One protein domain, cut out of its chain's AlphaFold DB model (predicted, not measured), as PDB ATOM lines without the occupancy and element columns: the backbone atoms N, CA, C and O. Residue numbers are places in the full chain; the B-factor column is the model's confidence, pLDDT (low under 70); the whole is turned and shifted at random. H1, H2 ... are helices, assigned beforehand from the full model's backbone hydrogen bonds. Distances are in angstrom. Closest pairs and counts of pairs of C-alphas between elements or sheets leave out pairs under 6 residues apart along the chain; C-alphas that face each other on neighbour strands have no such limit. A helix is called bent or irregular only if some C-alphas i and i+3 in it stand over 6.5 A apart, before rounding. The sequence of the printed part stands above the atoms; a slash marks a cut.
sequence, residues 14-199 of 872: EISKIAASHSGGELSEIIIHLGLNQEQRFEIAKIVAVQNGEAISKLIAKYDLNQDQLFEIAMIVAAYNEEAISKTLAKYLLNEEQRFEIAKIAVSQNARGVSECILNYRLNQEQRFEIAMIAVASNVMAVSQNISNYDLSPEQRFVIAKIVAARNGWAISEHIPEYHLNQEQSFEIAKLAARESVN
ATOM      1  N   GLU A  14     -38.572  -8.664 -13.646       92.25
ATOM      2  CA  GLU A  14     -39.771  -7.835 -13.440       92.25
ATOM      3  C   GLU A  14     -39.538  -6.358 -13.784       92.25
ATOM      4  O   GLU A  14     -40.312  -5.752 -14.530       92.25
ATOM      5  N   ILE A  15     -38.423  -5.779 -13.326       89.94
ATOM      6  CA  ILE A  15     -38.077  -4.387 -13.648       89.94
ATOM      7  C   ILE A  15     -37.794  -4.233 -15.149       89.94
ATOM      8  O   ILE A  15     -38.154  -3.215 -15.740       89.94
ATOM      9  N   SER A  16     -37.204  -5.246 -15.792       91.44
ATOM     10  CA  SER A  16     -36.971  -5.230 -17.238       91.44
ATOM     11  C   SER A  16     -38.273  -5.286 -18.036       91.44
ATOM     12  O   SER A  16     -38.366  -4.591 -19.040       91.44
ATOM     13  N   LYS A  17     -39.310  -6.014 -17.593       93.62
ATOM     14  CA  LYS A  17     -40.641  -5.977 -18.237       93.62
ATOM     15  C   LYS A  17     -41.270  -4.585 -18.166       93.62
ATOM     16  O   LYS A  17     -41.794  -4.085 -19.162       93.62
ATOM     17  N   ILE A  18     -41.165  -3.922 -17.012       91.19
ATOM     18  CA  ILE A  18     -41.651  -2.544 -16.851       91.19
ATOM     19  C   ILE A  18     -40.870  -1.605 -17.777       91.19
ATOM     20  O   ILE A  18     -41.478  -0.838 -18.523       91.19
ATOM     21  N   ALA A  19     -39.538  -1.707 -17.798       89.88
ATOM     22  CA  ALA A  19     -38.698  -0.913 -18.691       89.88
ATOM     23  C   ALA A  19     -39.016  -1.175 -20.174       89.88
ATOM     24  O   ALA A  19     -39.082  -0.229 -20.955       89.88
ATOM     25  N   ALA A  20     -39.288  -2.427 -20.553       91.00
ATOM     26  CA  ALA A  20     -39.644  -2.823 -21.914       91.00
ATOM     27  C   ALA A  20     -40.927  -2.140 -22.396       91.00
ATOM     28  O   ALA A  20     -40.996  -1.702 -23.539       91.00
ATOM     29  N   SER A  21     -41.918  -2.002 -21.510       90.19
ATOM     30  CA  SER A  21     -43.193  -1.347 -21.833       90.19
ATOM     31  C   SER A  21     -43.101   0.179 -22.001       90.19
ATOM     32  O   SER A  21     -43.987   0.769 -22.612       90.19
ATOM     33  N   HIS A  22     -42.034   0.822 -21.507       87.94
ATOM     34  CA  HIS A  22     -41.864   2.283 -21.572       87.94
ATOM     35  C   HIS A  22     -40.767   2.718 -22.557       87.94
ATOM     36  O   HIS A  22     -40.945   3.682 -23.301       87.94
ATOM     37  N   SER A  23     -39.644   1.999 -22.599       87.56
ATOM     38  CA  SER A  23     -38.428   2.377 -23.336       87.56
ATOM     39  C   SER A  23     -37.738   1.142 -23.925       87.56
ATOM     40  O   SER A  23     -36.548   0.901 -23.710       87.56
ATOM     41  N   GLY A  24     -38.482   0.337 -24.689       87.06
ATOM     42  CA  GLY A  24     -38.009  -0.940 -25.221       87.06
ATOM     43  C   GLY A  24     -36.762  -0.851 -26.110       87.06
ATOM     44  O   GLY A  24     -35.968  -1.792 -26.140       87.06
ATOM     45  N   GLY A  25     -36.528   0.285 -26.777       88.25
ATOM     46  CA  GLY A  25     -35.310   0.502 -27.565       88.25
ATOM     47  C   GLY A  25     -34.042   0.596 -26.719       88.25
ATOM     48  O   GLY A  25     -33.094  -0.147 -26.963       88.25
ATOM     49  N   GLU A  26     -34.053   1.429 -25.677       89.56
ATOM     50  CA  GLU A  26     -32.926   1.563 -24.742       89.56
ATOM     51  C   GLU A  26     -32.671   0.253 -23.985       89.56
ATOM     52  O   GLU A  26     -31.526  -0.169 -23.822       89.56
ATOM     53  N   LEU A  27     -33.739  -0.448 -23.579       91.62
ATOM     54  CA  LEU A  27     -33.610  -1.751 -22.925       91.62
ATOM     55  C   LEU A  27     -32.960  -2.792 -23.849       91.62
ATOM     56  O   LEU A  27     -32.088  -3.548 -23.414       91.62
ATOM     57  N   SER A  28     -33.350  -2.814 -25.127       91.50
ATOM     58  CA  SER A  28     -32.793  -3.735 -26.124       91.50
ATOM     59  C   SER A  28     -31.288  -3.546 -26.322       91.50
ATOM     60  O   SER A  28     -30.585  -4.501 -26.656       91.50
ATOM     61  N   GLU A  29     -30.754  -2.338 -26.110       90.06
ATOM     62  CA  GLU A  29     -29.318  -2.093 -26.248       90.06
ATOM     63  C   GLU A  29     -28.491  -2.795 -25.174       90.06
ATOM     64  O   GLU A  29     -27.386  -3.260 -25.477       90.06
ATOM     65  N   ILE A  30     -29.050  -2.913 -23.967       91.38
ATOM     66  CA  ILE A  30     -28.379  -3.436 -22.774       91.38
ATOM     67  C   ILE A  30     -28.822  -4.853 -22.378       91.38
ATOM     68  O   ILE A  30     -28.293  -5.382 -21.404       91.38
ATOM     69  N   ILE A  31     -29.742  -5.488 -23.117       91.88
ATOM     70  CA  ILE A  31     -30.386  -6.769 -22.756       91.88
ATOM     71  C   ILE A  31     -29.395  -7.900 -22.414       91.88
ATOM     72  O   ILE A  31     -29.609  -8.646 -21.460       91.88
ATOM     73  N   ILE A  32     -28.262  -7.980 -23.125       89.50
ATOM     74  CA  ILE A  32     -27.203  -8.982 -22.890       89.50
ATOM     75  C   ILE A  32     -26.537  -8.783 -21.521       89.50
ATOM     76  O   ILE A  32     -26.129  -9.743 -20.869       89.50
ATOM     77  N   HIS A  33     -26.446  -7.540 -21.051       88.31
ATOM     78  CA  HIS A  33     -25.778  -7.189 -19.798       88.31
ATOM     79  C   HIS A  33     -26.667  -7.385 -18.562       88.31
ATOM     80  O   HIS A  33     -26.192  -7.224 -17.439       88.31
ATOM     81  N   LEU A  34     -27.943  -7.751 -18.738       88.50
ATOM     82  CA  LEU A  34     -28.892  -7.903 -17.629       88.50
ATOM     83  C   LEU A  34     -28.767  -9.249 -16.896       88.50
ATOM     84  O   LEU A  34     -29.263  -9.379 -15.776       88.50
ATOM     85  N   GLY A  35     -28.070 -10.231 -17.481       88.25
ATOM     86  CA  GLY A  35     -27.884 -11.563 -16.887       88.25
ATOM     87  C   GLY A  35     -29.148 -12.433 -16.898       88.25
ATOM     88  O   GLY A  35     -29.291 -13.311 -16.055       88.25
ATOM     89  N   LEU A  36     -30.075 -12.167 -17.821       91.50
ATOM     90  CA  LEU A  36     -31.326 -12.913 -17.987       91.50
ATOM     91  C   LEU A  36     -31.107 -14.190 -18.804       91.50
ATOM     92  O   LEU A  36     -30.274 -14.199 -19.715       91.50
ATOM     93  N   ASN A  37     -31.872 -15.247 -18.515       92.19
ATOM     94  CA  ASN A  37     -31.868 -16.468 -19.328       92.19
ATOM     95  C   ASN A  37     -32.644 -16.261 -20.652       92.19
ATOM     96  O   ASN A  37     -33.286 -15.229 -20.847       92.19
ATOM     97  N   GLN A  38     -32.572 -17.221 -21.580       92.88
ATOM     98  CA  GLN A  38     -33.195 -17.093 -22.908       92.88
ATOM     99  C   GLN A  38     -34.721 -16.899 -22.844       92.88
ATOM    100  O   GLN A  38     -35.255 -16.069 -23.572       92.88
ATOM    101  N   GLU A  39     -35.421 -17.609 -21.958       93.38
ATOM    102  CA  GLU A  39     -36.884 -17.530 -21.832       93.38
ATOM    103  C   GLU A  39     -37.345 -16.184 -21.255       93.38
ATOM    104  O   GLU A  39     -38.271 -15.558 -21.765       93.38
ATOM    105  N   GLN A  40     -36.612 -15.650 -20.278       93.50
ATOM    106  CA  GLN A  40     -36.824 -14.298 -19.762       93.50
ATOM    107  C   GLN A  40     -36.559 -13.232 -20.837       93.50
ATOM    108  O   GLN A  40     -37.310 -12.264 -20.959       93.50
ATOM    109  N   ARG A  41     -35.506 -13.400 -21.651       95.00
ATOM    110  CA  ARG A  41     -35.242 -12.499 -22.784       95.00
ATOM    111  C   ARG A  41     -36.349 -12.577 -23.831       95.00
ATOM    112  O   ARG A  41     -36.713 -11.541 -24.376       95.00
ATOM    113  N   PHE A  42     -36.908 -13.758 -24.075       95.75
ATOM    114  CA  PHE A  42     -38.021 -13.949 -25.000       95.75
ATOM    115  C   PHE A  42     -39.290 -13.217 -24.549       95.75
ATOM    116  O   PHE A  42     -39.866 -12.464 -25.331       95.75
ATOM    117  N   GLU A  43     -39.681 -13.339 -23.280       95.69
ATOM    118  CA  GLU A  43     -40.853 -12.627 -22.749       95.69
ATOM    119  C   GLU A  43     -40.676 -11.100 -22.789       95.69
ATOM    120  O   GLU A  43     -41.597 -10.367 -23.151       95.69
ATOM    121  N   ILE A  44     -39.465 -10.599 -22.523       93.75
ATOM    122  CA  ILE A  44     -39.153  -9.176 -22.727       93.75
ATOM    123  C   ILE A  44     -39.242  -8.808 -24.211       93.75
ATOM    124  O   ILE A  44     -39.818  -7.773 -24.540       93.75
ATOM    125  N   ALA A  45     -38.720  -9.646 -25.112       94.88
ATOM    126  CA  ALA A  45     -38.784  -9.406 -26.550       94.88
ATOM    127  C   ALA A  45     -40.230  -9.290 -27.048       94.88
ATOM    128  O   ALA A  45     -40.491  -8.426 -27.880       94.88
ATOM    129  N   LYS A  46     -41.179 -10.076 -26.514       96.12
ATOM    130  CA  LYS A  46     -42.613  -9.951 -26.840       96.12
ATOM    131  C   LYS A  46     -43.161  -8.578 -26.465       96.12
ATOM    132  O   LYS A  46     -43.830  -7.939 -27.274       96.12
ATOM    133  N   ILE A  47     -42.836  -8.097 -25.264       94.12
ATOM    134  CA  ILE A  47     -43.274  -6.777 -24.785       94.12
ATOM    135  C   ILE A  47     -42.672  -5.670 -25.657       94.12
ATOM    136  O   ILE A  47     -43.394  -4.782 -26.113       94.12
ATOM    137  N   VAL A  48     -41.365  -5.739 -25.941       93.81
ATOM    138  CA  VAL A  48     -40.699  -4.760 -26.814       93.81
ATOM    139  C   VAL A  48     -41.245  -4.836 -28.243       93.81
ATOM    140  O   VAL A  48     -41.383  -3.799 -28.879       93.81
ATOM    141  N   ALA A  49     -41.606  -6.015 -28.749       93.38
ATOM    142  CA  ALA A  49     -42.161  -6.176 -30.092       93.38
ATOM    143  C   ALA A  49     -43.512  -5.487 -30.280       93.38
ATOM    144  O   ALA A  49     -43.725  -4.867 -31.320       93.38
ATOM    145  N   VAL A  50     -44.383  -5.533 -29.270       92.19
ATOM    146  CA  VAL A  50     -45.650  -4.784 -29.276       92.19
ATOM    147  C   VAL A  50     -45.399  -3.278 -29.157       92.19
ATOM    148  O   VAL A  50     -46.065  -2.484 -29.814       92.19
ATOM    149  N   GLN A  51     -44.436  -2.868 -28.326       90.62
ATOM    150  CA  GLN A  51     -44.202  -1.457 -28.004       90.62
ATOM    151  C   GLN A  51     -43.393  -0.700 -29.069       90.62
ATOM    152  O   GLN A  51     -43.689   0.451 -29.384       90.62
ATOM    153  N   ASN A  52     -42.336  -1.319 -29.589       89.88
ATOM    154  CA  ASN A  52     -41.374  -0.720 -30.506       89.88
ATOM    155  C   ASN A  52     -40.756  -1.788 -31.425       89.88
ATOM    156  O   ASN A  52     -39.594  -2.186 -31.282       89.88
ATOM    157  N   GLY A  53     -41.561  -2.222 -32.400       90.44
ATOM    158  CA  GLY A  53     -41.177  -3.175 -33.441       90.44
ATOM    159  C   GLY A  53     -39.861  -2.836 -34.151       90.44
ATOM    160  O   GLY A  53     -39.024  -3.708 -34.367       90.44
ATOM    161  N   GLU A  54     -39.616  -1.559 -34.457       90.62
ATOM    162  CA  GLU A  54     -38.382  -1.134 -35.127       90.62
ATOM    163  C   GLU A  54     -37.133  -1.400 -34.277       90.62
ATOM    164  O   GLU A  54     -36.118  -1.896 -34.785       90.62
ATOM    165  N   ALA A  55     -37.190  -1.088 -32.981       90.75
ATOM    166  CA  ALA A  55     -36.056  -1.272 -32.091       90.75
ATOM    167  C   ALA A  55     -35.752  -2.753 -31.837       90.75
ATOM    168  O   ALA A  55     -34.583  -3.149 -31.938       90.75
ATOM    169  N   ILE A  56     -36.780  -3.583 -31.592       93.00
ATOM    170  CA  ILE A  56     -36.575  -5.031 -31.436       93.00
ATOM    171  C   ILE A  56     -35.998  -5.629 -32.718       93.00
ATOM    172  O   ILE A  56     -35.004  -6.344 -32.659       93.00
ATOM    173  N   SER A  57     -36.513  -5.249 -33.889       91.69
ATOM    174  CA  SER A  57     -36.018  -5.717 -35.181       91.69
ATOM    175  C   SER A  57     -34.560  -5.338 -35.431       91.69
ATOM    176  O   SER A  57     -33.792  -6.103 -36.021       91.69
ATOM    177  N   LYS A  58     -34.134  -4.140 -35.008       90.12
ATOM    178  CA  LYS A  58     -32.739  -3.702 -35.162       90.12
ATOM    179  C   LYS A  58     -31.779  -4.496 -34.283       90.12
ATOM    180  O   LYS A  58     -30.655  -4.736 -34.724       90.12
ATOM    181  N   LEU A  59     -32.226  -4.900 -33.097       92.12
ATOM    182  CA  LEU A  59     -31.399  -5.475 -32.038       92.12
ATOM    183  C   LEU A  59     -31.736  -6.939 -31.723       92.12
ATOM    184  O   LEU A  59     -31.226  -7.468 -30.742       92.12
ATOM    185  N   ILE A  60     -32.526  -7.617 -32.561       93.81
ATOM    186  CA  ILE A  60     -33.031  -8.976 -32.306       93.81
ATOM    187  C   ILE A  60     -31.911  -9.987 -32.021       93.81
ATOM    188  O   ILE A  60     -32.036 -10.826 -31.133       93.81
ATOM    189  N   ALA A  61     -30.758  -9.838 -32.681       90.94
ATOM    190  CA  ALA A  61     -29.584 -10.680 -32.458       90.94
ATOM    191  C   ALA A  61     -29.038 -10.599 -31.019       90.94
ATOM    192  O   ALA A  61     -28.400 -11.540 -30.556       90.94
ATOM    193  N   LYS A  62     -29.298  -9.503 -30.289       92.12
ATOM    194  CA  LYS A  62     -28.878  -9.349 -28.889       92.12
ATOM    195  C   LYS A  62     -29.709 -10.180 -27.910       92.12
ATOM    196  O   LYS A  62     -29.276 -10.391 -26.783       92.12
ATOM    197  N   TYR A  63     -30.892 -10.636 -28.314       92.06
ATOM    198  CA  TYR A  63     -31.778 -11.408 -27.444       92.06
ATOM    199  C   TYR A  63     -31.406 -12.895 -27.377       92.06
ATOM    200  O   TYR A  63     -31.830 -13.567 -26.435       92.06
ATOM    201  N   ASP A  64     -30.573 -13.378 -28.313       91.88
ATOM    202  CA  ASP A  64     -30.071 -14.760 -28.348       91.88
ATOM    203  C   ASP A  64     -31.223 -15.781 -28.248       91.88
ATOM    204  O   ASP A  64     -31.292 -16.594 -27.327       91.88
ATOM    205  N   LEU A  65     -32.192 -15.644 -29.161       93.88
ATOM    206  CA  LEU A  65     -33.421 -16.443 -29.239       93.88
ATOM    207  C   LEU A  65     -33.258 -17.609 -30.220       93.88
ATOM    208  O   LEU A  65     -32.512 -17.509 -31.196       93.88
ATOM    209  N   ASN A  66     -33.987 -18.701 -29.984       92.38
ATOM    210  CA  ASN A  66     -34.058 -19.812 -30.936       92.38
ATOM    211  C   ASN A  66     -35.004 -19.495 -32.118       92.38
ATOM    212  O   ASN A  66     -35.678 -18.469 -32.136       92.38
ATOM    213  N   GLN A  67     -35.050 -20.374 -33.120       90.56
ATOM    214  CA  GLN A  67     -35.825 -20.156 -34.351       90.56
ATOM    215  C   GLN A  67     -37.338 -20.009 -34.123       90.56
ATOM    216  O   GLN A  67     -37.945 -19.108 -34.698       90.56
ATOM    217  N   ASP A  68     -37.938 -20.827 -33.255       92.19
ATOM    218  CA  ASP A  68     -39.379 -20.757 -32.971       92.19
ATOM    219  C   ASP A  68     -39.735 -19.454 -32.245       92.19
ATOM    220  O   ASP A  68     -40.706 -18.778 -32.584       92.19
ATOM    221  N   GLN A  69     -38.881 -19.036 -31.308       94.06
ATOM    222  CA  GLN A  69     -39.006 -17.758 -30.613       94.06
ATOM    223  C   GLN A  69     -38.836 -16.572 -31.570       94.06
ATOM    224  O   GLN A  69     -39.606 -15.617 -31.508       94.06
ATOM    225  N   LEU A  70     -37.858 -16.618 -32.480       94.44
ATOM    226  CA  LEU A  70     -37.671 -15.581 -33.501       94.44
ATOM    227  C   LEU A  70     -38.896 -15.467 -34.412       94.44
ATOM    228  O   LEU A  70     -39.305 -14.349 -34.726       94.44
ATOM    229  N   PHE A  71     -39.491 -16.594 -34.802       94.81
ATOM    230  CA  PHE A  71     -40.717 -16.618 -35.593       94.81
ATOM    231  C   PHE A  71     -41.896 -15.993 -34.838       94.81
ATOM    232  O   PHE A  71     -42.566 -15.119 -35.386       94.81
ATOM    233  N   GLU A  72     -42.102 -16.349 -33.567       95.62
ATOM    234  CA  GLU A  72     -43.172 -15.771 -32.744       95.62
ATOM    235  C   GLU A  72     -42.989 -14.256 -32.553       95.62
ATOM    236  O   GLU A  72     -43.938 -13.491 -32.732       95.62
ATOM    237  N   ILE A  73     -41.762 -13.784 -32.287       95.19
ATOM    238  CA  ILE A  73     -41.485 -12.339 -32.228       95.19
ATOM    239  C   ILE A  73     -41.771 -11.680 -33.578       95.19
ATOM    240  O   ILE A  73     -42.383 -10.616 -33.612       95.19
ATOM    241  N   ALA A  74     -41.366 -12.289 -34.693       94.19
ATOM    242  CA  ALA A  74     -41.617 -11.736 -36.018       94.19
ATOM    243  C   ALA A  74     -43.119 -11.643 -36.343       94.19
ATOM    244  O   ALA A  74     -43.545 -10.645 -36.923       94.19
ATOM    245  N   MET A  75     -43.929 -12.623 -35.922       95.62
ATOM    246  CA  MET A  75     -45.392 -12.562 -36.030       95.62
ATOM    247  C   MET A  75     -45.977 -11.403 -35.213       95.62
ATOM    248  O   MET A  75     -46.840 -10.683 -35.712       95.62
ATOM    249  N   ILE A  76     -45.489 -11.187 -33.986       94.12
ATOM    250  CA  ILE A  76     -45.925 -10.062 -33.146       94.12
ATOM    251  C   ILE A  76     -45.537  -8.733 -33.802       94.12
ATOM    252  O   ILE A  76     -46.387  -7.860 -33.952       94.12
ATOM    253  N   VAL A  77     -44.290  -8.576 -34.259       93.38
ATOM    254  CA  VAL A  77     -43.866  -7.343 -34.946       93.38
ATOM    255  C   VAL A  77     -44.698  -7.121 -36.212       93.38
ATOM    256  O   VAL A  77     -45.117  -5.998 -36.457       93.38
ATOM    257  N   ALA A  78     -45.022  -8.161 -36.980       93.00
ATOM    258  CA  ALA A  78     -45.884  -8.034 -38.156       93.00
ATOM    259  C   ALA A  78     -47.324  -7.617 -37.842       93.00
ATOM    260  O   ALA A  78     -47.956  -6.971 -38.673       93.00
ATOM    261  N   ALA A  79     -47.839  -7.968 -36.664       92.12
ATOM    262  CA  ALA A  79     -49.181  -7.589 -36.235       92.12
ATOM    263  C   ALA A  79     -49.277  -6.137 -35.729       92.12
ATOM    264  O   ALA A  79     -50.360  -5.562 -35.785       92.12
ATOM    265  N   TYR A  80     -48.179  -5.548 -35.233       89.12
ATOM    266  CA  TYR A  80     -48.193  -4.231 -34.570       89.12
ATOM    267  C   TYR A  80     -47.303  -3.160 -35.223       89.12
ATOM    268  O   TYR A  80     -47.498  -1.972 -34.970       89.12
ATOM    269  N   ASN A  81     -46.303  -3.546 -36.018       86.81
ATOM    270  CA  ASN A  81     -45.370  -2.644 -36.695       86.81
ATOM    271  C   ASN A  81     -44.828  -3.295 -37.978       86.81
ATOM    272  O   ASN A  81     -43.685  -3.759 -38.084       86.81
ATOM    273  N   GLU A  82     -45.693  -3.357 -38.975       87.50
ATOM    274  CA  GLU A  82     -45.458  -4.075 -40.214       87.50
ATOM    275  C   GLU A  82     -44.428  -3.397 -41.135       87.50
ATOM    276  O   GLU A  82     -43.740  -4.066 -41.911       87.50
ATOM    277  N   GLU A  83     -44.251  -2.078 -41.033       86.62
ATOM    278  CA  GLU A  83     -43.176  -1.374 -41.738       86.62
ATOM    279  C   GLU A  83     -41.800  -1.825 -41.221       86.62
ATOM    280  O   GLU A  83     -40.890  -2.115 -42.011       86.62
ATOM    281  N   ALA A  84     -41.653  -1.956 -39.896       88.25
ATOM    282  CA  ALA A  84     -40.426  -2.449 -39.287       88.25
ATOM    283  C   ALA A  84     -40.114  -3.874 -39.743       88.25
ATOM    284  O   ALA A  84     -38.986  -4.122 -40.191       88.25
ATOM    285  N   ILE A  85     -41.081  -4.805 -39.686       91.00
ATOM    286  CA  ILE A  85     -40.823  -6.194 -40.099       91.00
ATOM    287  C   ILE A  85     -40.472  -6.269 -41.589       91.00
ATOM    288  O   ILE A  85     -39.499  -6.928 -41.953       91.00
ATOM    289  N   SER A  86     -41.159  -5.503 -42.442       89.06
ATOM    290  CA  SER A  86     -40.935  -5.508 -43.893       89.06
ATOM    291  C   SER A  86     -39.526  -5.051 -44.286       89.06
ATOM    292  O   SER A  86     -38.972  -5.519 -45.281       89.06
ATOM    293  N   LYS A  87     -38.899  -4.174 -43.490       87.69
ATOM    294  CA  LYS A  87     -37.516  -3.703 -43.700       87.69
ATOM    295  C   LYS A  87     -36.455  -4.601 -43.062       87.69
ATOM    296  O   LYS A  87     -35.278  -4.506 -43.408       87.69
ATOM    297  N   THR A  88     -36.830  -5.445 -42.102       90.25
ATOM    298  CA  THR A  88     -35.872  -6.133 -41.218       90.25
ATOM    299  C   THR A  88     -36.025  -7.647 -41.161       90.25
ATOM    300  O   THR A  88     -35.219  -8.293 -40.495       90.25
ATOM    301  N   LEU A  89     -36.970  -8.232 -41.901       89.94
ATOM    302  CA  LEU A  89     -37.277  -9.665 -41.885       89.94
ATOM    303  C   LEU A  89     -36.044 -10.565 -42.057       89.94
ATOM    304  O   LEU A  89     -35.926 -11.598 -41.402       89.94
ATOM    305  N   ALA A  90     -35.076 -10.149 -42.879       87.44
ATOM    306  CA  ALA A  90     -33.831 -10.887 -43.096       87.44
ATOM    307  C   ALA A  90     -33.016 -11.133 -41.807       87.44
ATOM    308  O   ALA A  90     -32.218 -12.066 -41.761       87.44
ATOM    309  N   LYS A  91     -33.220 -10.324 -40.757       88.19
ATOM    310  CA  LYS A  91     -32.542 -10.456 -39.458       88.19
ATOM    311  C   LYS A  91     -33.099 -11.581 -38.586       88.19
ATOM    312  O   LYS A  91     -32.412 -12.005 -37.666       88.19
ATOM    313  N   TYR A  92     -34.305 -12.065 -38.878       88.88
ATOM    314  CA  TYR A  92     -34.978 -13.106 -38.098       88.88
ATOM    315  C   TYR A  92     -34.595 -14.533 -38.528       88.88
ATOM    316  O   TYR A  92     -35.019 -15.484 -37.886       88.88
ATOM    317  N   LEU A  93     -33.778 -14.693 -39.583       87.69
ATOM    318  CA  LEU A  93     -33.247 -15.985 -40.056       87.69
ATOM    319  C   LEU A  93     -34.315 -17.069 -40.325       87.69
ATOM    320  O   LEU A  93     -34.035 -18.256 -40.181       87.69
ATOM    321  N   LEU A  94     -35.514 -16.654 -40.735       91.38
ATOM    322  CA  LEU A  94     -36.690 -17.514 -40.909       91.38
ATOM    323  C   LEU A  94     -36.649 -18.324 -42.205       91.38
ATOM    324  O   LEU A  94     -36.070 -17.876 -43.202       91.38
ATOM    325  N   ASN A  95     -37.332 -19.471 -42.229       92.06
ATOM    326  CA  ASN A  95     -37.536 -20.264 -43.446       92.06
ATOM    327  C   ASN A  95     -38.615 -19.647 -44.371       92.06
ATOM    328  O   ASN A  95     -39.222 -18.630 -44.049       92.06
ATOM    329  N   GLU A  96     -38.815 -20.209 -45.564       91.06
ATOM    330  CA  GLU A  96     -39.743 -19.648 -46.562       91.06
ATOM    331  C   GLU A  96     -41.212 -19.653 -46.116       91.06
ATOM    332  O   GLU A  96     -41.888 -18.637 -46.261       91.06
ATOM    333  N   GLU A  97     -41.683 -20.750 -45.525       92.75
ATOM    334  CA  GLU A  97     -43.062 -20.894 -45.038       92.75
ATOM    335  C   GLU A  97     -43.366 -19.892 -43.916       92.75
ATOM    336  O   GLU A  97     -44.372 -19.189 -43.946       92.75
ATOM    337  N   GLN A  98     -42.430 -19.724 -42.983       93.06
ATOM    338  CA  GLN A  98     -42.521 -18.730 -41.917       93.06
ATOM    339  C   GLN A  98     -42.574 -17.299 -42.464       93.06
ATOM    340  O   GLN A  98     -43.395 -16.491 -42.029       93.06
ATOM    341  N   ARG A  99     -41.726 -16.962 -43.448       94.88
ATOM    342  CA  ARG A  99     -41.767 -15.634 -44.087       94.88
ATOM    343  C   ARG A  99     -43.099 -15.392 -44.791       94.88
ATOM    344  O   ARG A  99     -43.575 -14.259 -44.785       94.88
ATOM    345  N   PHE A 100     -43.696 -16.430 -45.368       95.44
ATOM    346  CA  PHE A 100     -44.994 -16.335 -46.022       95.44
ATOM    347  C   PHE A 100     -46.130 -16.067 -45.030       95.44
ATOM    348  O   PHE A 100     -46.911 -15.142 -45.245       95.44
ATOM    349  N   GLU A 101     -46.178 -16.784 -43.906       95.69
ATOM    350  CA  GLU A 101     -47.177 -16.540 -42.856       95.69
ATOM    351  C   GLU A 101     -47.050 -15.135 -42.252       95.69
ATOM    352  O   GLU A 101     -48.044 -14.431 -42.070       95.69
ATOM    353  N   ILE A 102     -45.821 -14.655 -42.046       94.19
ATOM    354  CA  ILE A 102     -45.585 -13.276 -41.596       94.19
ATOM    355  C   ILE A 102     -46.060 -12.268 -42.640       94.19
ATOM    356  O   ILE A 102     -46.667 -11.263 -42.274       94.19
ATOM    357  N   ALA A 103     -45.831 -12.527 -43.931       95.00
ATOM    358  CA  ALA A 103     -46.315 -11.657 -44.997       95.00
ATOM    359  C   ALA A 103     -47.849 -11.563 -45.007       95.00
ATOM    360  O   ALA A 103     -48.374 -10.464 -45.183       95.00
ATOM    361  N   LYS A 104     -48.572 -12.671 -44.765       95.56
ATOM    362  CA  LYS A 104     -50.046 -12.681 -44.654       95.56
ATOM    363  C   LYS A 104     -50.542 -11.828 -43.486       95.56
ATOM    364  O   LYS A 104     -51.515 -11.090 -43.629       95.56
ATOM    365  N   ILE A 105     -49.864 -11.897 -42.343       94.06
ATOM    366  CA  ILE A 105     -50.197 -11.072 -41.175       94.06
ATOM    367  C   ILE A 105     -49.906  -9.600 -41.481       94.06
ATOM    368  O   ILE A 105     -50.801  -8.763 -41.371       94.06
ATOM    369  N   ALA A 106     -48.697  -9.291 -41.951       93.31
ATOM    370  CA  ALA A 106     -48.263  -7.927 -42.236       93.31
ATOM    371  C   ALA A 106     -49.153  -7.234 -43.286       93.31
ATOM    372  O   ALA A 106     -49.543  -6.079 -43.111       93.31
ATOM    373  N   VAL A 107     -49.530  -7.941 -44.361       94.12
ATOM    374  CA  VAL A 107     -50.336  -7.363 -45.454       94.12
ATOM    375  C   VAL A 107     -51.767  -7.053 -45.011       94.12
ATOM    376  O   VAL A 107     -52.392  -6.135 -45.544       94.12
ATOM    377  N   SER A 108     -52.281  -7.785 -44.015       91.19
ATOM    378  CA  SER A 108     -53.600  -7.522 -43.431       91.19
ATOM    379  C   SER A 108     -53.642  -6.222 -42.620       91.19
ATOM    380  O   SER A 108     -54.701  -5.605 -42.540       91.19
ATOM    381  N   GLN A 109     -52.499  -5.787 -42.075       90.38
ATOM    382  CA  GLN A 109     -52.375  -4.544 -41.305       90.38
ATOM    383  C   GLN A 109     -52.077  -3.343 -42.204       90.38
ATOM    384  O   GLN A 109     -52.778  -2.334 -42.152       90.38
ATOM    385  N   ASN A 110     -51.077  -3.457 -43.084       90.62
ATOM    386  CA  ASN A 110     -50.725  -2.401 -44.030       90.62
ATOM    387  C   ASN A 110     -50.288  -2.994 -45.366       90.62
ATOM    388  O   ASN A 110     -49.105  -3.225 -45.639       90.62
ATOM    389  N   ALA A 111     -51.269  -3.180 -46.244       92.62
ATOM    390  CA  ALA A 111     -51.024  -3.655 -47.595       92.62
ATOM    391  C   ALA A 111     -49.995  -2.795 -48.343       92.62
ATOM    392  O   ALA A 111     -49.172  -3.347 -49.063       92.62
ATOM    393  N   ARG A 112     -49.969  -1.471 -48.126       91.81
ATOM    394  CA  ARG A 112     -49.030  -0.576 -48.813       91.81
ATOM    395  C   ARG A 112     -47.582  -0.841 -48.427       91.81
ATOM    396  O   ARG A 112     -46.760  -1.055 -49.316       91.81
ATOM    397  N   GLY A 113     -47.280  -0.860 -47.129       90.25
ATOM    398  CA  GLY A 113     -45.920  -1.112 -46.644       90.25
ATOM    399  C   GLY A 113     -45.389  -2.469 -47.110       90.25
ATOM    400  O   GLY A 113     -44.237  -2.580 -47.536       90.25
ATOM    401  N   VAL A 114     -46.254  -3.490 -47.124       93.06
ATOM    402  CA  VAL A 114     -45.888  -4.816 -47.636       93.06
ATOM    403  C   VAL A 114     -45.697  -4.816 -49.151       93.06
ATOM    404  O   VAL A 114     -44.712  -5.384 -49.609       93.06
ATOM    405  N   SER A 115     -46.560  -4.166 -49.939       93.56
ATOM    406  CA  SER A 115     -46.390  -4.077 -51.400       93.56
ATOM    407  C   SER A 115     -45.087  -3.371 -51.802       93.56
ATOM    408  O   SER A 115     -44.414  -3.804 -52.738       93.56
ATOM    409  N   GLU A 116     -44.695  -2.315 -51.085       92.00
ATOM    410  CA  GLU A 116     -43.436  -1.588 -51.319       92.00
ATOM    411  C   GLU A 116     -42.202  -2.454 -50.991       92.00
ATOM    412  O   GLU A 116     -41.167  -2.351 -51.648       92.00
ATOM    413  N   CYS A 117     -42.311  -3.347 -50.003       92.00
ATOM    414  CA  CYS A 117     -41.202  -4.155 -49.489       92.00
ATOM    415  C   CYS A 117     -41.312  -5.659 -49.797       92.00
ATOM    416  O   CYS A 117     -40.575  -6.453 -49.210       92.00
ATOM    417  N   ILE A 118     -42.203  -6.087 -50.697       93.75
ATOM    418  CA  ILE A 118     -42.546  -7.510 -50.884       93.75
ATOM    419  C   ILE A 118     -41.329  -8.380 -51.240       93.75
ATOM    420  O   ILE A 118     -41.230  -9.535 -50.826       93.75
ATOM    421  N   LEU A 119     -40.341  -7.809 -51.934       90.62
ATOM    422  CA  LEU A 119     -39.092  -8.489 -52.287       90.62
ATOM    423  C   LEU A 119     -38.231  -8.851 -51.063       90.62
ATOM    424  O   LEU A 119     -37.515  -9.854 -51.092       90.62
ATOM    425  N   ASN A 120     -38.343  -8.106 -49.958       91.31
ATOM    426  CA  ASN A 120     -37.609  -8.391 -48.721       91.31
ATOM    427  C   ASN A 120     -38.079  -9.687 -48.052       91.31
ATOM    428  O   ASN A 120     -37.316 -10.298 -47.299       91.31
ATOM    429  N   TYR A 121     -39.299 -10.140 -48.360       91.56
ATOM    430  CA  TYR A 121     -39.851 -11.380 -47.823       91.56
ATOM    431  C   TYR A 121     -39.265 -12.638 -48.479       91.56
ATOM    432  O   TYR A 121     -39.411 -13.731 -47.931       91.56
ATOM    433  N   ARG A 122     -38.546 -12.503 -49.608       92.12
ATOM    434  CA  ARG A 122     -37.924 -13.624 -50.345       92.12
ATOM    435  C   ARG A 122     -38.903 -14.787 -50.555       92.12
ATOM    436  O   ARG A 122     -38.598 -15.932 -50.214       92.12
ATOM    437  N   LEU A 123     -40.092 -14.439 -51.036       93.94
ATOM    438  CA  LEU A 123     -41.175 -15.360 -51.357       93.94
ATOM    439  C   LEU A 123     -41.064 -15.805 -52.812       93.94
ATOM    440  O   LEU A 123     -40.591 -15.047 -53.666       93.94
ATOM    441  N   ASN A 124     -41.543 -17.009 -53.107       93.44
ATOM    442  CA  ASN A 124     -41.685 -17.455 -54.487       93.44
ATOM    443  C   ASN A 124     -42.835 -16.709 -55.205       93.44
ATOM    444  O   ASN A 124     -43.551 -15.895 -54.615       93.44
ATOM    445  N   GLN A 125     -42.994 -16.920 -56.513       93.88
ATOM    446  CA  GLN A 125     -43.988 -16.195 -57.314       93.88
ATOM    447  C   GLN A 125     -45.442 -16.502 -56.911       93.88
ATOM    448  O   GLN A 125     -46.257 -15.583 -56.867       93.88
ATOM    449  N   GLU A 126     -45.773 -17.755 -56.583       94.25
ATOM    450  CA  GLU A 126     -47.131 -18.146 -56.170       94.25
ATOM    451  C   GLU A 126     -47.509 -17.511 -54.830       94.25
ATOM    452  O   GLU A 126     -48.585 -16.933 -54.689       94.25
ATOM    453  N   GLN A 127     -46.580 -17.513 -53.875       95.00
ATOM    454  CA  GLN A 127     -46.751 -16.834 -52.594       95.00
ATOM    455  C   GLN A 127     -46.917 -15.322 -52.775       95.00
ATOM    456  O   GLN A 127     -47.805 -14.723 -52.173       95.00
ATOM    457  N   ARG A 128     -46.112 -14.682 -53.636       96.06
ATOM    458  CA  ARG A 128     -46.270 -13.248 -53.949       96.06
ATOM    459  C   ARG A 128     -47.625 -12.955 -54.585       96.06
ATOM    460  O   ARG A 128     -48.231 -11.943 -54.243       96.06
ATOM    461  N   PHE A 129     -48.121 -13.837 -55.450       96.19
ATOM    462  CA  PHE A 129     -49.460 -13.717 -56.017       96.19
ATOM    463  C   PHE A 129     -50.547 -13.793 -54.939       96.19
ATOM    464  O   PHE A 129     -51.435 -12.943 -54.918       96.19
ATOM    465  N   GLU A 130     -50.457 -14.740 -54.003       96.25
ATOM    466  CA  GLU A 130     -51.410 -14.847 -52.891       96.25
ATOM    467  C   GLU A 130     -51.379 -13.600 -51.993       96.25
ATOM    468  O   GLU A 130     -52.429 -13.029 -51.697       96.25
ATOM    469  N   ILE A 131     -50.190 -13.091 -51.647       96.00
ATOM    470  CA  ILE A 131     -50.065 -11.835 -50.891       96.00
ATOM    471  C   ILE A 131     -50.649 -10.653 -51.674       96.00
ATOM    472  O   ILE A 131     -51.323  -9.812 -51.082       96.00
ATOM    473  N   ALA A 132     -50.447 -10.582 -52.992       95.75
ATOM    474  CA  ALA A 132     -51.042  -9.537 -53.826       95.75
ATOM    475  C   ALA A 132     -52.577  -9.611 -53.826       95.75
ATOM    476  O   ALA A 132     -53.239  -8.579 -53.748       95.75
ATOM    477  N   MET A 133     -53.147 -10.817 -53.859       95.69
ATOM    478  CA  MET A 133     -54.595 -11.036 -53.775       95.69
ATOM    479  C   MET A 133     -55.166 -10.602 -52.419       95.69
ATOM    480  O   MET A 133     -56.235  -9.995 -52.376       95.69
ATOM    481  N   ILE A 134     -54.449 -10.842 -51.319       94.44
ATOM    482  CA  ILE A 134     -54.849 -10.342 -49.995       94.44
ATOM    483  C   ILE A 134     -54.727  -8.811 -49.950       94.44
ATOM    484  O   ILE A 134     -55.655  -8.128 -49.519       94.44
ATOM    485  N   ALA A 135     -53.626  -8.253 -50.462       94.12
ATOM    486  CA  ALA A 135     -53.395  -6.809 -50.514       94.12
ATOM    487  C   ALA A 135     -54.468  -6.075 -51.335       94.12
ATOM    488  O   ALA A 135     -54.931  -5.005 -50.943       94.12
ATOM    489  N   VAL A 136     -54.913  -6.658 -52.455       93.88
ATOM    490  CA  VAL A 136     -55.933  -6.049 -53.323       93.88
ATOM    491  C   VAL A 136     -57.296  -6.001 -52.630       93.88
ATOM    492  O   VAL A 136     -58.129  -5.158 -52.966       93.88
ATOM    493  N   ALA A 137     -57.546  -6.881 -51.653       89.81
ATOM    494  CA  ALA A 137     -58.776  -6.871 -50.873       89.81
ATOM    495  C   ALA A 137     -58.884  -5.596 -50.014       89.81
ATOM    496  O   ALA A 137     -59.967  -5.001 -49.962       89.81
ATOM    497  N   SER A 138     -57.770  -5.150 -49.425       88.38
ATOM    498  CA  SER A 138     -57.706  -4.019 -48.492       88.38
ATOM    499  C   SER A 138     -57.298  -2.691 -49.140       88.38
ATOM    500  O   SER A 138     -57.899  -1.666 -48.826       88.38
ATOM    501  N   ASN A 139     -56.324  -2.675 -50.057       92.31
ATOM    502  CA  ASN A 139     -55.821  -1.447 -50.682       92.31
ATOM    503  C   ASN A 139     -55.421  -1.656 -52.153       92.31
ATOM    504  O   ASN A 139     -54.256  -1.866 -52.492       92.31
ATOM    505  N   VAL A 140     -56.408  -1.529 -53.042       93.62
ATOM    506  CA  VAL A 140     -56.233  -1.679 -54.498       93.62
ATOM    507  C   VAL A 140     -55.203  -0.708 -55.090       93.62
ATOM    508  O   VAL A 140     -54.452  -1.097 -55.979       93.62
ATOM    509  N   MET A 141     -55.128   0.526 -54.578       93.19
ATOM    510  CA  MET A 141     -54.220   1.555 -55.096       93.19
ATOM    511  C   MET A 141     -52.760   1.197 -54.826       93.19
ATOM    512  O   MET A 141     -51.925   1.253 -55.727       93.19
ATOM    513  N   ALA A 142     -52.455   0.776 -53.598       91.94
ATOM    514  CA  ALA A 142     -51.095   0.408 -53.226       91.94
ATOM    515  C   ALA A 142     -50.573  -0.795 -54.026       91.94
ATOM    516  O   ALA A 142     -49.396  -0.820 -54.395       91.94
ATOM    517  N   VAL A 143     -51.452  -1.756 -54.337       94.81
ATOM    518  CA  VAL A 143     -51.115  -2.896 -55.199       94.81
ATOM    519  C   VAL A 143     -50.821  -2.436 -56.621       94.81
ATOM    520  O   VAL A 143     -49.815  -2.857 -57.180       94.81
ATOM    521  N   SER A 144     -51.646  -1.562 -57.204       94.69
ATOM    522  CA  SER A 144     -51.409  -1.047 -58.559       94.69
ATOM    523  C   SER A 144     -50.110  -0.251 -58.674       94.69
ATOM    524  O   SER A 144     -49.365  -0.462 -59.626       94.69
ATOM    525  N   GLN A 145     -49.791   0.585 -57.682       93.69
ATOM    526  CA  GLN A 145     -48.542   1.359 -57.631       93.69
ATOM    527  C   GLN A 145     -47.284   0.487 -57.567       93.69
ATOM    528  O   GLN A 145     -46.232   0.882 -58.059       93.69
ATOM    529  N   ASN A 146     -47.389  -0.696 -56.959       94.44
ATOM    530  CA  ASN A 146     -46.257  -1.576 -56.669       94.44
ATOM    531  C   ASN A 146     -46.359  -2.932 -57.383       94.44
ATOM    532  O   ASN A 146     -45.683  -3.884 -56.994       94.44
ATOM    533  N   ILE A 147     -47.203  -3.061 -58.413       95.25
ATOM    534  CA  ILE A 147     -47.481  -4.356 -59.055       95.25
ATOM    535  C   ILE A 147     -46.218  -4.993 -59.651       95.25
ATOM    536  O   ILE A 147     -46.072  -6.217 -59.654       95.25
ATOM    537  N   SER A 148     -45.272  -4.165 -60.092       92.38
ATOM    538  CA  SER A 148     -43.968  -4.581 -60.607       92.38
ATOM    539  C   SER A 148     -43.084  -5.237 -59.536       92.38
ATOM    540  O   SER A 148     -42.327  -6.150 -59.862       92.38
ATOM    541  N   ASN A 149     -43.238  -4.882 -58.253       93.06
ATOM    542  CA  ASN A 149     -42.465  -5.474 -57.152       93.06
ATOM    543  C   ASN A 149     -42.851  -6.935 -56.873       93.06
ATOM    544  O   ASN A 149     -42.053  -7.697 -56.326       93.06
ATOM    545  N   TYR A 150     -44.067  -7.344 -57.237       92.94
ATOM    546  CA  TYR A 150     -44.544  -8.705 -56.996       92.94
ATOM    547  C   TYR A 150     -43.968  -9.738 -57.975       92.94
ATOM    548  O   TYR A 150     -44.040 -10.927 -57.673       92.94
ATOM    549  N   ASP A 151     -43.379  -9.307 -59.104       92.25
ATOM    550  CA  ASP A 151     -42.731 -10.185 -60.099       92.25
ATOM    551  C   ASP A 151     -43.637 -11.357 -60.538       92.25
ATOM    552  O   ASP A 151     -43.296 -12.539 -60.484       92.25
ATOM    553  N   LEU A 152     -44.868 -11.008 -60.907       94.81
ATOM    554  CA  LEU A 152     -45.930 -11.952 -61.256       94.81
ATOM    555  C   LEU A 152     -45.885 -12.357 -62.734       94.81
ATOM    556  O   LEU A 152     -45.345 -11.632 -63.577       94.81
ATOM    557  N   SER A 153     -46.518 -13.482 -63.074       93.81
ATOM    558  CA  SER A 153     -46.731 -13.854 -64.475       93.81
ATOM    559  C   SER A 153     -47.704 -12.873 -65.161       93.81
ATOM    560  O   SER A 153     -48.498 -12.207 -64.483       93.81
ATOM    561  N   PRO A 154     -47.693 -12.764 -66.502       92.81
ATOM    562  CA  PRO A 154     -48.677 -11.963 -67.234       92.81
ATOM    563  C   PRO A 154     -50.135 -12.317 -66.890       92.81
ATOM    564  O   PRO A 154     -50.974 -11.429 -66.745       92.81
ATOM    565  N   GLU A 155     -50.440 -13.602 -66.708       93.50
ATOM    566  CA  GLU A 155     -51.774 -14.106 -66.359       93.50
ATOM    567  C   GLU A 155     -52.176 -13.677 -64.947       93.50
ATOM    568  O   GLU A 155     -53.290 -13.195 -64.739       93.50
ATOM    569  N   GLN A 156     -51.258 -13.782 -63.985       94.88
ATOM    570  CA  GLN A 156     -51.471 -13.336 -62.607       94.88
ATOM    571  C   GLN A 156     -51.692 -11.818 -62.528       94.88
ATOM    572  O   GLN A 156     -52.633 -11.364 -61.871       94.88
ATOM    573  N   ARG A 157     -50.893 -11.023 -63.259       95.81
ATOM    574  CA  ARG A 157     -51.105  -9.569 -63.374       95.81
ATOM    575  C   ARG A 157     -52.474  -9.250 -63.961       95.81
ATOM    576  O   ARG A 157     -53.156  -8.365 -63.451       95.81
ATOM    577  N   PHE A 158     -52.907  -9.985 -64.983       96.25
ATOM    578  CA  PHE A 158     -54.223  -9.788 -65.586       96.25
ATOM    579  C   PHE A 158     -55.374 -10.099 -64.620       96.25
ATOM    580  O   PHE A 158     -56.353  -9.351 -64.581       96.25
ATOM    581  N   VAL A 159     -55.261 -11.154 -63.806       96.25
ATOM    582  CA  VAL A 159     -56.257 -11.471 -62.765       96.25
ATOM    583  C   VAL A 159     -56.373 -10.328 -61.757       96.25
ATOM    584  O   VAL A 159     -57.481  -9.864 -61.490       96.25
ATOM    585  N   ILE A 160     -55.245  -9.813 -61.259       95.62
ATOM    586  CA  ILE A 160     -55.241  -8.677 -60.325       95.62
ATOM    587  C   ILE A 160     -55.818  -7.428 -60.999       95.62
ATOM    588  O   ILE A 160     -56.670  -6.765 -60.412       95.62
ATOM    589  N   ALA A 161     -55.431  -7.135 -62.244       96.19
ATOM    590  CA  ALA A 161     -55.936  -5.987 -62.996       96.19
ATOM    591  C   ALA A 161     -57.466  -6.000 -63.126       96.19
ATOM    592  O   ALA A 161     -58.096  -4.957 -62.972       96.19
ATOM    593  N   LYS A 162     -58.084  -7.172 -63.354       96.69
ATOM    594  CA  LYS A 162     -59.554  -7.303 -63.391       96.69
ATOM    595  C   LYS A 162     -60.199  -6.921 -62.066       96.69
ATOM    596  O   LYS A 162     -61.215  -6.230 -62.065       96.69
ATOM    597  N   ILE A 163     -59.620  -7.370 -60.953       95.31
ATOM    598  CA  ILE A 163     -60.148  -7.094 -59.613       95.31
ATOM    599  C   ILE A 163     -60.010  -5.608 -59.285       95.31
ATOM    600  O   ILE A 163     -60.966  -5.004 -58.802       95.31
ATOM    601  N   VAL A 164     -58.857  -5.003 -59.589       95.12
ATOM    602  CA  VAL A 164     -58.644  -3.562 -59.397       95.12
ATOM    603  C   VAL A 164     -59.621  -2.764 -60.261       95.12
ATOM    604  O   VAL A 164     -60.323  -1.912 -59.729       95.12
ATOM    605  N   ALA A 165     -59.749  -3.077 -61.553       94.25
ATOM    606  CA  ALA A 165     -60.625  -2.341 -62.467       94.25
ATOM    607  C   ALA A 165     -62.106  -2.394 -62.094       94.25
ATOM    608  O   ALA A 165     -62.823  -1.428 -62.323       94.25
ATOM    609  N   ALA A 166     -62.560  -3.505 -61.514       93.00
ATOM    610  CA  ALA A 166     -63.933  -3.645 -61.049       93.00
ATOM    611  C   ALA A 166     -64.221  -2.883 -59.740       93.00
ATOM    612  O   ALA A 166     -65.386  -2.658 -59.427       93.00
ATOM    613  N   ARG A 167     -63.190  -2.533 -58.956       92.25
ATOM    614  CA  ARG A 167     -63.338  -1.887 -57.638       92.25
ATOM    615  C   ARG A 167     -62.914  -0.423 -57.608       92.25
ATOM    616  O   ARG A 167     -63.348   0.297 -56.718       92.25
ATOM    617  N   ASN A 168     -61.996  -0.026 -58.484       91.19
ATOM    618  CA  ASN A 168     -61.458   1.324 -58.560       91.19
ATOM    619  C   ASN A 168     -60.861   1.561 -59.956       91.19
ATOM    620  O   ASN A 168     -59.689   1.268 -60.222       91.19
ATOM    621  N   GLY A 169     -61.683   2.106 -60.849       89.00
ATOM    622  CA  GLY A 169     -61.332   2.422 -62.226       89.00
ATOM    623  C   GLY A 169     -60.210   3.454 -62.333       89.00
ATOM    624  O   GLY A 169     -59.446   3.417 -63.296       89.00
ATOM    625  N   TRP A 170     -60.044   4.339 -61.344       91.19
ATOM    626  CA  TRP A 170     -58.950   5.313 -61.326       91.19
ATOM    627  C   TRP A 170     -57.592   4.653 -61.075       91.19
ATOM    628  O   TRP A 170     -56.692   4.797 -61.902       91.19
ATOM    629  N   ALA A 171     -57.480   3.861 -60.002       91.69
ATOM    630  CA  ALA A 171     -56.238   3.189 -59.609       91.69
ATOM    631  C   ALA A 171     -55.664   2.321 -60.735       91.69
ATOM    632  O   ALA A 171     -54.464   2.361 -61.011       91.69
ATOM    633  N   ILE A 172     -56.531   1.570 -61.428       94.94
ATOM    634  CA  ILE A 172     -56.082   0.784 -62.575       94.94
ATOM    635  C   ILE A 172     -55.696   1.675 -63.755       94.94
ATOM    636  O   ILE A 172     -54.699   1.396 -64.403       94.94
ATOM    637  N   SER A 173     -56.437   2.749 -64.044       93.00
ATOM    638  CA  SER A 173     -56.188   3.564 -65.238       93.00
ATOM    639  C   SER A 173     -54.885   4.359 -65.144       93.00
ATOM    640  O   SER A 173     -54.213   4.552 -66.157       93.00
ATOM    641  N   GLU A 174     -54.507   4.797 -63.945       93.25
ATOM    642  CA  GLU A 174     -53.246   5.501 -63.697       93.25
ATOM    643  C   GLU A 174     -52.035   4.570 -63.869       93.25
ATOM    644  O   GLU A 174     -51.051   4.937 -64.510       93.25
ATOM    645  N   HIS A 175     -52.135   3.331 -63.380       94.12
ATOM    646  CA  HIS A 175     -51.012   2.391 -63.309       94.12
ATOM    647  C   HIS A 175     -51.096   1.210 -64.288       94.12
ATOM    648  O   HIS A 175     -50.268   0.302 -64.227       94.12
ATOM    649  N   ILE A 176     -52.040   1.206 -65.234       94.50
ATOM    650  CA  ILE A 176     -52.184   0.138 -66.238       94.50
ATOM    651  C   ILE A 176     -50.882  -0.198 -66.998       94.50
ATOM    652  O   ILE A 176     -50.680  -1.382 -67.286       94.50
ATOM    653  N   PRO A 177     -49.949   0.745 -67.288       93.50
ATOM    654  CA  PRO A 177     -48.697   0.397 -67.962       93.50
ATOM    655  C   PRO A 177     -47.812  -0.571 -67.160       93.50
ATOM    656  O   PRO A 177     -47.117  -1.387 -67.771       93.50
ATOM    657  N   GLU A 178     -47.889  -0.532 -65.825       93.19
ATOM    658  CA  GLU A 178     -47.112  -1.380 -64.905       93.19
ATOM    659  C   GLU A 178     -47.583  -2.844 -64.913       93.19
ATOM    660  O   GLU A 178     -46.852  -3.758 -64.533       93.19
ATOM    661  N   TYR A 179     -48.802  -3.106 -65.396       93.88
ATOM    662  CA  TYR A 179     -49.336  -4.465 -65.506       93.88
ATOM    663  C   TYR A 179     -48.805  -5.225 -66.732       93.88
ATOM    664  O   TYR A 179     -48.942  -6.451 -66.799       93.88
ATOM    665  N   HIS A 180     -48.192  -4.523 -67.693       92.75
ATOM    666  CA  HIS A 180     -47.633  -5.090 -68.927       92.75
ATOM    667  C   HIS A 180     -48.615  -6.003 -69.690       92.75
ATOM    668  O   HIS A 180     -48.260  -7.101 -70.124       92.75
ATOM    669  N   LEU A 181     -49.864  -5.554 -69.827       93.81
ATOM    670  CA  LEU A 181     -50.927  -6.294 -70.506       93.81
ATOM    671  C   LEU A 181     -50.814  -6.192 -72.035       93.81
ATOM    672  O   LEU A 181     -50.369  -5.179 -72.581       93.81
ATOM    673  N   ASN A 182     -51.260  -7.235 -72.737       93.12
ATOM    674  CA  ASN A 182     -51.422  -7.186 -74.192       93.12
ATOM    675  C   ASN A 182     -52.701  -6.417 -74.597       93.12
ATOM    676  O   ASN A 182     -53.525  -6.073 -73.757       93.12
ATOM    677  N   GLN A 183     -52.896  -6.170 -75.898       90.31
ATOM    678  CA  GLN A 183     -54.052  -5.412 -76.416       90.31
ATOM    679  C   GLN A 183     -55.417  -5.961 -75.976       90.31
ATOM    680  O   GLN A 183     -56.313  -5.189 -75.646       90.31
ATOM    681  N   GLU A 184     -55.595  -7.281 -75.996       92.69
ATOM    682  CA  GLU A 184     -56.876  -7.922 -75.677       92.69
ATOM    683  C   GLU A 184     -57.163  -7.840 -74.179       92.69
ATOM    684  O   GLU A 184     -58.269  -7.504 -73.763       92.69
ATOM    685  N   GLN A 185     -56.132  -8.059 -73.365       94.44
ATOM    686  CA  GLN A 185     -56.198  -7.894 -71.921       94.44
ATOM    687  C   GLN A 185     -56.487  -6.435 -71.545       94.44
ATOM    688  O   GLN A 185     -57.431  -6.186 -70.800       94.44
ATOM    689  N   SER A 186     -55.751  -5.467 -72.102       93.94
ATOM    690  CA  SER A 186     -55.989  -4.034 -71.874       93.94
ATOM    691  C   SER A 186     -57.401  -3.607 -72.269       93.94
ATOM    692  O   SER A 186     -58.015  -2.825 -71.548       93.94
ATOM    693  N   PHE A 187     -57.948  -4.143 -73.364       93.69
ATOM    694  CA  PHE A 187     -59.334  -3.899 -73.766       93.69
ATOM    695  C   PHE A 187     -60.344  -4.413 -72.733       93.69
ATOM    696  O   PHE A 187     -61.259  -3.682 -72.350       93.69
ATOM    697  N   GLU A 188     -60.180  -5.641 -72.238       95.81
ATOM    698  CA  GLU A 188     -61.063  -6.183 -71.198       95.81
ATOM    699  C   GLU A 188     -61.010  -5.357 -69.905       95.81
ATOM    700  O   GLU A 188     -62.057  -5.069 -69.321       95.81
ATOM    701  N   ILE A 189     -59.817  -4.922 -69.485       96.56
ATOM    702  CA  ILE A 189     -59.658  -4.061 -68.304       96.56
ATOM    703  C   ILE A 189     -60.296  -2.687 -68.536       96.56
ATOM    704  O   ILE A 189     -61.016  -2.200 -67.666       96.56
ATOM    705  N   ALA A 190     -60.109  -2.090 -69.714       93.62
ATOM    706  CA  ALA A 190     -60.701  -0.802 -70.060       93.62
ATOM    707  C   ALA A 190     -62.233  -0.826 -70.001       93.62
ATOM    708  O   ALA A 190     -62.839   0.103 -69.477       93.62
ATOM    709  N   LYS A 191     -62.876  -1.911 -70.461       94.75
ATOM    710  CA  LYS A 191     -64.337  -2.069 -70.336       94.75
ATOM    711  C   LYS A 191     -64.803  -2.083 -68.881       94.75
ATOM    712  O   LYS A 191     -65.866  -1.543 -68.588       94.75
ATOM    713  N   LEU A 192     -64.051  -2.731 -67.990       95.06
ATOM    714  CA  LEU A 192     -64.377  -2.780 -66.562       95.06
ATOM    715  C   LEU A 192     -64.191  -1.403 -65.913       95.06
ATOM    716  O   LEU A 192     -65.115  -0.914 -65.272       95.06
ATOM    717  N   ALA A 193     -63.057  -0.747 -66.165       93.62
ATOM    718  CA  ALA A 193     -62.762   0.578 -65.625       93.62
ATOM    719  C   ALA A 193     -63.753   1.650 -66.114       93.62
ATOM    720  O   ALA A 193     -64.208   2.474 -65.322       93.62
ATOM    721  N   ALA A 194     -64.144   1.607 -67.393       90.06
ATOM    722  CA  ALA A 194     -65.131   2.520 -67.968       90.06
ATOM    723  C   ALA A 194     -66.526   2.370 -67.339       90.06
ATOM    724  O   ALA A 194     -67.265   3.346 -67.273       90.06
ATOM    725  N   ARG A 195     -66.896   1.164 -66.880       91.38
ATOM    726  CA  ARG A 195     -68.173   0.915 -66.189       91.38
ATOM    727  C   ARG A 195     -68.161   1.365 -64.736       91.38
ATOM    728  O   ARG A 195     -69.208   1.737 -64.228       91.38
ATOM    729  N   GLU A 196     -67.016   1.271 -64.070       92.44
ATOM    730  CA  GLU A 196     -66.894   1.658 -62.666       92.44
ATOM    731  C   GLU A 196     -66.817   3.183 -62.525       92.44
ATOM    732  O   GLU A 196     -67.584   3.771 -61.769       92.44
ATOM    733  N   SER A 197     -65.955   3.840 -63.306       87.94
ATOM    734  CA  SER A 197     -65.770   5.288 -63.231       87.94
ATOM    735  C   SER A 197     -65.357   5.878 -64.583       87.94
ATOM    736  O   SER A 197     -64.166   6.050 -64.873       87.94
ATOM    737  N   VAL A 198     -66.348   6.306 -65.369       87.25
ATOM    738  CA  VAL A 198     -66.151   6.929 -66.693       87.25
ATOM    739  C   VAL A 198     -65.182   8.110 -66.657       87.25
ATOM    740  O   VAL A 198     -64.313   8.211 -67.518       87.25
ATOM    741  N   ASN A 199     -65.302   8.998 -65.665       83.88
ATOM    742  CA  ASN A 199     -64.522  10.239 -65.616       83.88
ATOM    743  C   ASN A 199     -63.024   9.953 -65.512       83.88
ATOM    744  O   ASN A 199     -62.248  10.352 -66.381       83.88
TER     745      ASN A 199
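AT A GLANCE: This is residues 14 to 199 of the 872 residues of an uncharacterized protein of Parachlamydiaceae bacterium (UniProt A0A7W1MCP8). The model is a long rod of two rows of helices side by side, with the chain winding back and forth between the rows as a solenoid. One row holds H1a, H2, H4, H6, H8, H11 and H13; the other holds H1b, H3, H5, H7, the short H9 and H10, and H12. The printed part has 186 residues with 13 named helices, H1 to H13 in order along the chain, and no named strand, and its class is all helix. It is loose, with a radius of gyration of the C-alphas of 20.0 A, and spans 66 by 29 by 17 A.

IN THESE COORDINATES: H1, residues 14 to 34, was assigned as one helix by its hydrogen bonds but is bent, with C-alphas 22 and 25 9.1 A apart; its arms are H1a, residues 14 to 22, from C-alpha 14 at (-39.771, -7.835, -13.440), and H1b, residues 25 to 34. H2 is residues 38 to 51, 19.8 A long; H3 is 53 to 63; H4 is 67 to 80, 20.2 A; H5 is 82 to 92; H6 is 96 to 109, 20.4 A; H7 is 111 to 121. H8 is residues 125 to 138, 20.4 A, beginning at (-43.988, -16.195, -57.314). H9 is 140 to 145, H10 is 147 to 150, H11 is 154 to 167, 20.2 A, and H12 is 169 to 179. H13, residues 183 to 196, 20.1 A, ends at (-66.894, 1.658, -62.666). H1b, H3, H5, H7 and H12 are irregular: C-alphas 29 and 32, 58 and 61, 87 and 90, 116 and 119, and 174 and 177 are 8.0, 8.1, 8.1, 8.2 and 8.1 A apart.

HOW THE PARTS SIT: H1b, H2 to H8 and H11 to H13 form a bundle, helices grouped with their lines mostly aligned. H1a touches H2, the same way at a shallow tilt of 23 degrees, closest at the C-alphas of Ala 20 and Val 48, 5.4 A. H1b touches H3, closest at the C-alphas of Gly 25 and Ala 55, 4.9 A. H4 and H6 touch, the same way at 17 degrees, closest at the C-alphas of Ala 78 and Ala 106, 4.7 A. H6 and H7 are a hairpin, closest at the C-alphas of Val 107 and Val 114, 5.6 A. H7 and H8 are the hubs, touching five helices each. H9 touches H7 at a steep tilt of 50 degrees, closest at the C-alphas of Arg 112 and Ala 142, 5.0 A; H10 touches H8, closest at the C-alphas of Arg 128 and Tyr 150, 5.7 A. H12 and H13 are a hairpin, closest at the C-alphas of Gly 169 and Ala 193, 4.1 A. H5 touches H3, and H11 touches H13, closest at the C-alphas of Glu 54 and Ala 84 and of Ala 165 and Ala 193, 4.8 A in both. H1a and H13 are apart. Every O i to N i+4 pair is within hydrogen-bond range in H1a, H2, H4, H6, H9, H11 and H13; the figures are 4 of 7 in H3, H5, H7 and H12, 9 of 10 in H8, and 2 of 6 in H1b, where 5 of 7 O i to N i+3 pairs are within range, while H10 is too short for an O i to N i+4 pair.

THE WHOLE: The two C-alphas farthest apart are those of Gly 35 and Glu 184, 65.7 A. The printed part has no cut, and its links between successive helices are tight. The mean pLDDT of the printed part is 92.5, and no printed residue is under 70.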